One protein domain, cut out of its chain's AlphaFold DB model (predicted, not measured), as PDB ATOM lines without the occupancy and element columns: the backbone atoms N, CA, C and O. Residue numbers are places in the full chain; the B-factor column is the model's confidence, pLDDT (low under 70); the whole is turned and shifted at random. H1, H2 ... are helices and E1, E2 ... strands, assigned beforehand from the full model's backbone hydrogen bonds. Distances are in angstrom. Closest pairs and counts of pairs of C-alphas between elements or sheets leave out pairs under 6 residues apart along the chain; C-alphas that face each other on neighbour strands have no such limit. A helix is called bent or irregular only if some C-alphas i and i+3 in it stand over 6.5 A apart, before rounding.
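Overview. This is residues 2 to 78 of the 232 residues of the protein "alpha-1,2-Mannosidase" of Ceraceosorus bombacis (UniProt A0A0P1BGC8). Two helices, H2 and H3, make a helical hairpin splayed like a narrow V, closed at residues 53 to 57; a third helix, H1, is set off from both, and a long loop stretch, residues 11 to 39, runs from H1 to H2, swinging out away from the hairpin as far as Arg 24. A short strand, E1, follows the far end of H3. The printed part has 77 residues, with three named helices and one named strand in the order H1, H2, H3, E1, and the class is mostly helix. It is compact, with a radius of gyration of the C-alphas of 13.0 A and spans of 38 by 36 by 21 A.

Arrangement. The longest helix, H3, residues 58 to 74, touches H2, residues 40 to 52, with 13 pairs of C-alphas within 8 A. The closest C-alphas of the two are those of Leu 46 and Tyr 60, 5.1 A apart, and their centres are 11.0 A apart. They run opposite ways at a shallow tilt of 33 degrees, only just short of steep, and form a helical hairpin. E1, residues 76 to 78, and H3 meet only through their link; E1 pairs with no named strand. H1, residues 2 to 10, and H3 are apart, but only just, their closest C-alphas being 8.5 A apart. H1 is also apart from H2 and from E1, and H2 is apart from E1. In H3 every O i to N i+4 pair is within hydrogen-bond range; in H1 4 of 5 are, and in H2 8 of 9.

Along the chain. H3 has 17 residues and measures 24.0 A from C-alpha 58 at (141.677, 193.490, 136.467) to C-alpha 74 at (163.728, 187.979, 128.624). H2 has 13 residues and measures 18.4 A. H1 has 9 residues and measures 12.8 A, beginning with C-alpha 2 at (162.296, 179.826, 119.889). E1 has 3 residues and measures 7.1 A, ending with C-alpha 78 at (173.302, 190.477, 135.299). No helix is bent or irregular.

Size, cuts and confidence. The two C-alphas farthest apart are those of Arg 24 and Gln 78, 39.2 A. The printed part has no cut. The link from H1 to H2 is long, with 29 residues whose C-alphas lie 4 to 20 A from the mean of the C-alphas. The links from H2 to H3, with 5 residues, and from H3 to E1, with 1 residue, are tight. The mean pLDDT of the printed part is 81.3; residues 2 to 13 are under 70, and the mean of H1 is 42.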
ATOM      1  N   SER A   2     163.628 180.035 120.508       41.03
ATOM      2  CA  SER A   2     162.296 179.826 119.889       41.03
ATOM      3  C   SER A   2     161.206 180.799 120.378       41.03
ATOM      4  O   SER A   2     160.412 181.264 119.569       41.03
ATOM      5  N   ALA A   3     161.213 181.182 121.662       40.22
ATOM      6  CA  ALA A   3     160.236 182.122 122.230       40.22
ATOM      7  C   ALA A   3     160.321 183.527 121.601       40.22
ATOM      8  O   ALA A   3     159.307 184.087 121.205       40.22
ATOM      9  N   ILE A   4     161.539 184.040 121.396       43.25
ATOM     10  CA  ILE A   4     161.800 185.354 120.775       43.25
ATOM     11  C   ILE A   4     161.363 185.367 119.303       43.25
ATOM     12  O   ILE A   4     160.817 186.346 118.814       43.25
ATOM     13  N   ARG A   5     161.536 184.252 118.582       42.34
ATOM     14  CA  ARG A   5     161.109 184.146 117.180       42.34
ATOM     15  C   ARG A   5     159.578 184.104 117.038       42.34
ATOM     16  O   ARG A   5     159.063 184.552 116.019       42.34
ATOM     17  N   ASN A   6     158.871 183.611 118.059       38.41
ATOM     18  CA  ASN A   6     157.407 183.649 118.139       38.41
ATOM     19  C   ASN A   6     156.877 185.010 118.627       38.41
ATOM     20  O   ASN A   6     155.894 185.482 118.064       38.41
ATOM     21  N   ALA A   7     157.573 185.682 119.555       41.69
ATOM     22  CA  ALA A   7     157.320 187.073 119.968       41.69
ATOM     23  C   ALA A   7     157.150 188.022 118.790       41.69
ATOM     24  O   ALA A   7     156.183 188.772 118.675       41.69
ATOM     25  N   LEU A   8     158.105 187.904 117.877       44.56
ATOM     26  CA  LEU A   8     158.242 188.719 116.687       44.56
ATOM     27  C   LEU A   8     157.225 188.342 115.593       44.56
ATOM     28  O   LEU A   8     157.014 189.112 114.663       44.56
ATOM     29  N   ARG A   9     156.576 187.171 115.689       43.75
ATOM     30  CA  ARG A   9     155.610 186.671 114.696       43.75
ATOM     31  C   ARG A   9     154.154 186.991 115.035       43.75
ATOM     32  O   ARG A   9     153.357 187.128 114.113       43.75
ATOM     33  N   THR A  10     153.803 187.104 116.319       46.84
ATOM     34  CA  THR A  10     152.426 187.388 116.776       46.84
ATOM     35  C   THR A  10     152.216 188.825 117.257       46.84
ATOM     36  O   THR A  10     151.087 189.198 117.554       46.84
ATOM     37  N   GLY A  11     153.271 189.644 117.325       49.50
ATOM     38  CA  GLY A  11     153.191 191.071 117.674       49.50
ATOM     39  C   GLY A  11     153.130 191.369 119.175       49.50
ATOM     40  O   GLY A  11     153.334 192.509 119.567       49.50
ATOM     41  N   ALA A  12     152.916 190.356 120.014       57.94
ATOM     42  CA  ALA A  12     153.082 190.412 121.461       57.94
ATOM     43  C   ALA A  12     153.324 188.985 121.969       57.94
ATOM     44  O   ALA A  12     152.492 188.099 121.760       57.94
ATOM     45  N   SER A  13     154.444 188.729 122.641       65.38
ATOM     46  CA  SER A  13     154.587 187.507 123.446       65.38
ATOM     47  C   SER A  13     155.035 187.859 124.839       65.38
ATOM     48  O   SER A  13     155.827 188.781 125.013       65.38
ATOM     49  N   ASP A  14     154.575 187.082 125.814       79.06
ATOM     50  CA  ASP A  14     154.938 187.262 127.218       79.06
ATOM     51  C   ASP A  14     154.682 188.702 127.721       79.06
ATOM     52  O   ASP A  14     155.365 189.173 128.614       79.06
ATOM     53  N   GLY A  15     153.708 189.421 127.137       83.06
ATOM     54  CA  GLY A  15     153.366 190.801 127.522       83.06
ATOM     55  C   GLY A  15     154.343 191.879 127.032       83.06
ATOM     56  O   GLY A  15     154.174 193.043 127.380       83.06
ATOM     57  N   LEU A  16     155.336 191.512 126.216       86.31
ATOM     58  CA  LEU A  16     156.307 192.432 125.625       86.31
ATOM     59  C   LEU A  16     155.824 192.950 124.269       86.31
ATOM     60  O   LEU A  16     155.453 192.146 123.405       86.31
ATOM     61  N   LEU A  17     155.869 194.271 124.079       84.88
ATOM     62  CA  LEU A  17     155.380 194.934 122.868       84.88
ATOM     63  C   LEU A  17     156.506 195.571 122.038       84.88
ATOM     64  O   LEU A  17     157.410 196.189 122.608       84.88
ATOM     65  N   PRO A  18     156.444 195.472 120.696       83.06
ATOM     66  CA  PRO A  18     157.272 196.273 119.805       83.06
ATOM     67  C   PRO A  18     156.955 197.770 119.917       83.06
ATOM     68  O   PRO A  18     155.799 198.159 120.065       83.06
ATOM     69  N   ILE A  19     157.973 198.619 119.754       84.00
ATOM     70  CA  ILE A  19     157.852 200.087 119.865       84.00
ATOM     71  C   ILE A  19     157.055 200.773 118.736       84.00
ATOM     72  O   ILE A  19     156.877 201.990 118.765       84.00
ATOM     73  N   PHE A  20     156.585 200.031 117.727       80.19
ATOM     74  CA  PHE A  20     155.805 200.580 116.617       80.19
ATOM     75  C   PHE A  20     154.516 199.797 116.363       80.19
ATOM     76  O   PHE A  20     154.513 198.571 116.247       80.19
ATOM     77  N   ILE A  21     153.425 200.536 116.167       80.56
ATOM     78  CA  ILE A  21     152.126 200.027 115.725       80.56
ATOM     79  C   ILE A  21     151.722 200.726 114.427       80.56
ATOM     80  O   ILE A  21     151.913 201.930 114.263       80.56
ATOM     81  N   ASN A  22     151.176 199.972 113.476       77.62
ATOM     82  CA  ASN A  22     150.620 200.550 112.264       77.62
ATOM     83  C   ASN A  22     149.238 201.154 112.583       77.62
ATOM     84  O   ASN A  22     148.322 200.402 112.920       77.62
ATOM     85  N   PRO A  23     149.042 202.476 112.426       78.06
ATOM     86  CA  PRO A  23     147.804 203.136 112.842       78.06
ATOM     87  C   PRO A  23     146.598 202.792 111.959       78.06
ATOM     88  O   PRO A  23     145.467 202.978 112.385       78.06
ATOM     89  N   ARG A  24     146.809 202.293 110.729       81.44
ATOM     90  CA  ARG A  24     145.709 201.889 109.836       81.44
ATOM     91  C   ARG A  24     145.250 200.462 110.097       81.44
ATOM     92  O   ARG A  24     144.070 200.174 109.968       81.44
ATOM     93  N   SER A  25     146.184 199.560 110.400       83.62
ATOM     94  CA  SER A  25     145.870 198.140 110.586       83.62
ATOM     95  C   SER A  25     145.732 197.721 112.047       83.62
ATOM     96  O   SER A  25     145.273 196.611 112.300       83.62
ATOM     97  N   GLY A  26     146.166 198.556 112.998       77.75
ATOM     98  CA  GLY A  26     146.197 198.231 114.427       77.75
ATOM     99  C   GLY A  26     147.184 197.115 114.787       77.75
ATOM    100  O   GLY A  26     147.155 196.602 115.900       77.75
ATOM    101  N   LYS A  27     148.046 196.699 113.850       77.56
ATOM    102  CA  LYS A  27     149.016 195.618 114.063       77.56
ATOM    103  C   LYS A  27     150.371 196.187 114.450       77.56
ATOM    104  O   LYS A  27     150.825 197.162 113.848       77.56
ATOM    105  N   PHE A  28     151.040 195.532 115.394       77.75
ATOM    106  CA  PHE A  28     152.435 195.831 115.692       77.75
ATOM    107  C   PHE A  28     153.311 195.599 114.464       77.75
ATOM    108  O   PHE A  28     153.147 194.624 113.724       77.75
ATOM    109  N   VAL A  29     154.237 196.526 114.252       76.75
ATOM    110  CA  VAL A  29     155.311 196.376 113.280       76.75
ATOM    111  C   VAL A  29     156.405 195.551 113.941       76.75
ATOM    112  O   VAL A  29     156.686 195.707 115.127       76.75
ATOM    113  N   LEU A  30     157.027 194.658 113.175       72.19
ATOM    114  CA  LEU A  30     158.200 193.940 113.645       72.19
ATOM    115  C   LEU A  30     159.334 194.942 113.915       72.19
ATOM    116  O   LEU A  30     159.951 195.445 112.979       72.19
ATOM    117  N   SER A  31     159.590 195.225 115.187       70.75
ATOM    118  CA  SER A  31     160.605 196.173 115.642       70.75
ATOM    119  C   SER A  31     161.133 195.790 117.022       70.75
ATOM    120  O   SER A  31     160.732 194.775 117.596       70.75
ATOM    121  N   ASP A  32     162.019 196.625 117.552       77.94
ATOM    122  CA  ASP A  32     162.608 196.459 118.873       77.94
ATOM    123  C   ASP A  32     161.550 196.422 119.979       77.94
ATOM    124  O   ASP A  32     160.516 197.090 119.892       77.94
ATOM    125  N   VAL A  33     161.862 195.684 121.044       80.62
ATOM    126  CA  VAL A  33     161.179 195.775 122.341       80.62
ATOM    127  C   VAL A  33     162.117 196.498 123.296       80.62
ATOM    128  O   VAL A  33     163.240 196.038 123.526       80.62
ATOM    129  N   ARG A  34     161.649 197.613 123.862       81.69
ATOM    130  CA  ARG A  34     162.433 198.483 124.745       81.69
ATOM    131  C   ARG A  34     161.660 198.789 126.023       81.69
ATOM    132  O   ARG A  34     160.433 198.858 125.996       81.69
ATOM    133  N   LEU A  35     162.390 198.976 127.121       84.56
ATOM    134  CA  LEU A  35     161.865 199.535 128.377       84.56
ATOM    135  C   LEU A  35     162.229 201.012 128.563       84.56
ATOM    136  O   LEU A  35     161.885 201.585 129.584       84.56
ATOM    137  N   GLY A  36     162.937 201.602 127.597       83.56
ATOM    138  CA  GLY A  36     163.144 203.044 127.493       83.56
ATOM    139  C   GLY A  36     162.231 203.655 126.432       83.56
ATOM    140  O   GLY A  36     161.139 203.142 126.166       83.56
ATOM    141  N   SER A  37     162.723 204.708 125.773       81.38
ATOM    142  CA  SER A  37     161.968 205.527 124.816       81.38
ATOM    143  C   SER A  37     161.039 204.721 123.900       81.38
ATOM    144  O   SER A  37     161.479 203.809 123.193       81.38
ATOM    145  N   ARG A  38     159.768 205.150 123.854       82.75
ATOM    146  CA  ARG A  38     158.641 204.565 123.092       82.75
ATOM    147  C   ARG A  38     158.043 203.281 123.679       82.75
ATOM    148  O   ARG A  38     157.056 202.804 123.127       82.75
ATOM    149  N   GLY A  39     158.608 202.726 124.752       84.12
ATOM    150  CA  GLY A  39     158.100 201.515 125.410       84.12
ATOM    151  C   GLY A  39     157.874 201.656 126.917       84.12
ATOM    152  O   GLY A  39     156.921 201.085 127.427       84.12
ATOM    153  N   ASP A  40     158.714 202.425 127.609       87.56
ATOM    154  CA  ASP A  40     158.667 202.723 129.052       87.56
ATOM    155  C   ASP A  40     157.250 202.882 129.643       87.56
ATOM    156  O   ASP A  40     156.748 202.015 130.367       87.56
ATOM    157  N   SER A  41     156.586 203.975 129.283       91.44
ATOM    158  CA  SER A  41     155.329 204.449 129.855       91.44
ATOM    159  C   SER A  41     154.146 203.535 129.544       91.44
ATOM    160  O   SER A  41     153.158 203.550 130.276       91.44
ATOM    161  N   TYR A  42     154.242 202.666 128.529       92.50
ATOM    162  CA  TYR A  42     153.241 201.617 128.328       92.50
ATOM    163  C   TYR A  42     153.171 200.698 129.555       92.50
ATOM    164  O   TYR A  42     152.086 200.487 130.091       92.50
ATOM    165  N   TYR A  43     154.311 200.190 130.032       93.56
ATOM    166  CA  TYR A  43     154.346 199.257 131.164       93.56
ATOM    167  C   TYR A  43     153.978 199.941 132.483       93.56
ATOM    168  O   TYR A  43     153.256 199.368 133.299       93.56
ATOM    169  N   GLU A  44     154.438 201.177 132.666       93.19
ATOM    170  CA  GLU A  44     154.091 202.032 133.804       93.19
ATOM    171  C   GLU A  44     152.573 202.241 133.908       93.19
ATOM    172  O   GLU A  44     151.980 202.081 134.980       93.19
ATOM    173  N   TYR A  45     151.918 202.541 132.782       95.75
ATOM    174  CA  TYR A  45     150.490 202.834 132.768       95.75
ATOM    175  C   TYR A  45     149.623 201.599 132.991       95.75
ATOM    176  O   TYR A  45     148.503 201.761 133.460       95.75
ATOM    177  N   LEU A  46     150.111 200.373 132.770       95.38
ATOM    178  CA  LEU A  46     149.362 199.175 133.177       95.38
ATOM    179  C   LEU A  46     149.147 199.156 134.698       95.38
ATOM    180  O   LEU A  46     148.025 198.985 135.169       95.38
ATOM    181  N   ALA A  47     150.197 199.418 135.479       95.50
ATOM    182  CA  ALA A  47     150.069 199.506 136.932       95.50
ATOM    183  C   ALA A  47     149.256 200.738 137.358       95.50
ATOM    184  O   ALA A  47     148.362 200.626 138.202       95.50
ATOM    185  N   LYS A  48     149.534 201.910 136.764       96.00
ATOM    186  CA  LYS A  48     148.833 203.154 137.120       96.00
ATOM    187  C   LYS A  48     147.338 203.077 136.805       96.00
ATOM    188  O   LYS A  48     146.548 203.469 137.653       96.00
ATOM    189  N   GLN A  49     146.931 202.528 135.659       96.62
ATOM    190  CA  GLN A  49     145.515 202.371 135.304       96.62
ATOM    191  C   GLN A  49     144.782 201.463 136.292       96.62
ATOM    192  O   GLN A  49     143.734 201.844 136.807       96.62
ATOM    193  N   TRP A  50     145.363 200.311 136.645       97.12
ATOM    194  CA  TRP A  50     144.775 199.439 137.663       97.12
ATOM    195  C   TRP A  50     144.531 200.191 138.982       97.12
ATOM    196  O   TRP A  50     143.436 200.139 139.536       97.12
ATOM    197  N   LEU A  51     145.509 200.971 139.451       96.19
ATOM    198  CA  LEU A  51     145.360 201.780 140.664       96.19
ATOM    199  C   LEU A  51     144.326 202.910 140.518       96.19
ATOM    200  O   LEU A  51     143.502 203.087 141.413       96.19
ATOM    201  N   ILE A  52     144.345 203.650 139.405       96.75
ATOM    202  CA  ILE A  52     143.435 204.776 139.127       96.75
ATOM    203  C   ILE A  52     141.980 204.310 139.066       96.75
ATOM    204  O   ILE A  52     141.090 204.986 139.574       96.75
ATOM    205  N   THR A  53     141.736 203.123 138.514       95.94
ATOM    206  CA  THR A  53     140.406 202.493 138.481       95.94
ATOM    207  C   THR A  53     139.974 201.929 139.835       95.94
ATOM    208  O   THR A  53     139.063 201.116 139.903       95.94
ATOM    209  N   ASN A  54     140.638 202.303 140.932       96.62
ATOM    210  CA  ASN A  54     140.395 201.742 142.258       96.62
ATOM    211  C   ASN A  54     140.457 200.201 142.271       96.62
ATOM    212  O   ASN A  54     139.724 199.540 143.005       96.62
ATOM    213  N   ARG A  55     141.344 199.627 141.446       97.06
ATOM    214  CA  ARG A  55     141.574 198.183 141.311       97.06
ATOM    215  C   ARG A  55     140.353 197.392 140.827       97.06
ATOM    216  O   ARG A  55     140.247 196.217 141.156       97.06
ATOM    217  N   THR A  56     139.438 198.008 140.074       96.19
ATOM    218  CA  THR A  56     138.251 197.311 139.541       96.19
ATOM    219  C   THR A  56     138.450 196.750 138.133       96.19
ATOM    220  O   THR A  56     137.701 195.872 137.723       96.19
ATOM    221  N   GLU A  57     139.437 197.245 137.384       94.94
ATOM    222  CA  GLU A  57     139.742 196.794 136.020       94.94
ATOM    223  C   GLU A  57     140.929 195.816 136.028       94.94
ATOM    224  O   GLU A  57     142.083 196.190 135.782       94.94
ATOM    225  N   ASP A  58     140.653 194.541 136.323       95.06
ATOM    226  CA  ASP A  58     141.677 193.490 136.467       95.06
ATOM    227  C   ASP A  58     142.480 193.230 135.185       95.06
ATOM    228  O   ASP A  58     143.627 192.789 135.248       95.06
ATOM    229  N   VAL A  59     141.944 193.597 134.016       93.12
ATOM    230  CA  VAL A  59     142.661 193.493 132.737       93.12
ATOM    231  C   VAL A  59     144.028 194.183 132.782       93.12
ATOM    232  O   VAL A  59     145.013 193.643 132.276       93.12
ATOM    233  N   TYR A  60     144.133 195.342 133.437       93.25
ATOM    234  CA  TYR A  60     145.398 196.066 133.553       93.25
ATOM    235  C   TYR A  60     146.380 195.358 134.482       93.25
ATOM    236  O   TYR A  60     147.586 195.346 134.218       93.25
ATOM    237  N   ARG A  61     145.864 194.719 135.538       95.12
ATOM    238  CA  ARG A  61     146.669 193.918 136.453       95.12
ATOM    239  C   ARG A  61     147.233 192.686 135.754       95.12
ATOM    240  O   ARG A  61     148.439 192.456 135.824       95.12
ATOM    241  N   ASP A  62     146.398 191.963 135.019       94.31
ATOM    242  CA  ASP A  62     146.804 190.779 134.262       94.31
ATOM    243  C   ASP A  62     147.844 191.121 133.190       94.31
ATOM    244  O   ASP A  62     148.848 190.419 133.019       94.31
ATOM    245  N   MET A  63     147.637 192.230 132.472       92.62
ATOM    246  CA  MET A  63     148.595 192.725 131.487       92.62
ATOM    247  C   MET A  63     149.929 193.100 132.138       92.62
ATOM    248  O   MET A  63     150.980 192.742 131.600       92.62
ATOM    249  N   TYR A  64     149.896 193.778 133.290       94.81
ATOM    250  CA  TYR A  64     151.094 194.140 134.042       94.81
ATOM    251  C   TYR A  64     151.857 192.899 134.515       94.81
ATOM    252  O   TYR A  64     153.045 192.768 134.229       94.81
ATOM    253  N   ASP A  65     151.182 191.948 135.163       94.94
ATOM    254  CA  ASP A  65     151.811 190.734 135.695       94.94
ATOM    255  C   ASP A  65     152.420 189.881 134.572       94.94
ATOM    256  O   ASP A  65     153.541 189.361 134.690       94.94
ATOM    257  N   ARG A  66     151.728 189.799 133.427       92.31
ATOM    258  CA  ARG A  66     152.250 189.140 132.229       92.31
ATOM    259  C   ARG A  66     153.486 189.856 131.689       92.31
ATOM    260  O   ARG A  66     154.488 189.189 131.433       92.31
ATOM    261  N   ALA A  67     153.434 191.179 131.544       91.94
ATOM    262  CA  ALA A  67     154.556 191.974 131.056       91.94
ATOM    263  C   ALA A  67     155.771 191.881 131.987       91.94
ATOM    264  O   ALA A  67     156.872 191.611 131.514       91.94
ATOM    265  N   MET A  68     155.587 192.005 133.303       93.75
ATOM    266  CA  MET A  68     156.669 191.873 134.287       93.75
ATOM    267  C   MET A  68     157.305 190.483 134.257       93.75
ATOM    268  O   MET A  68     158.532 190.355 134.306       93.75
ATOM    269  N   SER A  69     156.495 189.433 134.092       92.31
ATOM    270  CA  SER A  69     157.000 188.072 133.890       92.31
ATOM    271  C   SER A  69     157.845 187.966 132.615       92.31
ATOM    272  O   SER A  69     158.936 187.387 132.636       92.31
ATOM    273  N   GLY A  70     157.388 188.567 131.513       88.44
ATOM    274  CA  GLY A  70     158.136 188.642 130.259       88.44
ATOM    275  C   GLY A  70     159.437 189.430 130.371       88.44
ATOM    276  O   GLY A  70     160.466 188.973 129.868       88.44
ATOM    277  N   ILE A  71     159.421 190.566 131.065       90.44
ATOM    278  CA  ILE A  71     160.593 191.409 131.331       90.44
ATOM    279  C   ILE A  71     161.625 190.626 132.134       90.44
ATOM    280  O   ILE A  71     162.772 190.502 131.705       90.44
ATOM    281  N   LYS A  72     161.219 190.020 133.255       89.56
ATOM    282  CA  LYS A  72     162.114 189.226 134.107       89.56
ATOM    283  C   LYS A  72     162.739 188.061 133.346       89.56
ATOM    284  O   LYS A  72     163.927 187.789 133.486       89.56
ATOM    285  N   LYS A  73     161.942 187.377 132.525       85.62
ATOM    286  CA  LYS A  73     162.388 186.227 131.734       85.62
ATOM    287  C   LYS A  73     163.352 186.618 130.617       85.62
ATOM    288  O   LYS A  73     164.333 185.916 130.377       85.62
ATOM    289  N   ASN A  74     163.058 187.696 129.891       81.25
ATOM    290  CA  ASN A  74     163.728 187.979 128.624       81.25
ATOM    291  C   ASN A  74     164.731 189.134 128.718       81.25
ATOM    292  O   ASN A  74     165.802 189.033 128.119       81.25
ATOM    293  N   LEU A  75     164.415 190.185 129.476       84.81
ATOM    294  CA  LEU A  75     165.121 191.470 129.438       84.81
ATOM    295  C   LEU A  75     166.045 191.686 130.631       84.81
ATOM    296  O   LEU A  75     167.076 192.325 130.477       84.81
ATOM    297  N   VAL A  76     165.724 191.136 131.800       88.62
ATOM    298  CA  VAL A  76     166.596 191.255 132.973       88.62
ATOM    299  C   VAL A  76     167.860 190.412 132.775       88.62
ATOM    300  O   VAL A  76     167.792 189.231 132.410       88.62
ATOM    301  N   LYS A  77     169.018 191.039 132.991       86.19
ATOM    302  CA  LYS A  77     170.360 190.457 132.890       86.19
ATOM    303  C   LYS A  77     171.210 190.893 134.079       86.19
ATOM    304  O   LYS A  77     170.899 191.872 134.752       86.19
ATOM    305  N   GLN A  78     172.273 190.141 134.323       86.25
ATOM    306  CA  GLN A  78     173.302 190.477 135.299       86.25
ATOM    307  C   GLN A  78     174.574 190.859 134.560       86.25
ATOM    308  O   GLN A  78     174.880 190.293 133.504       86.25
TER     309      GLN A  78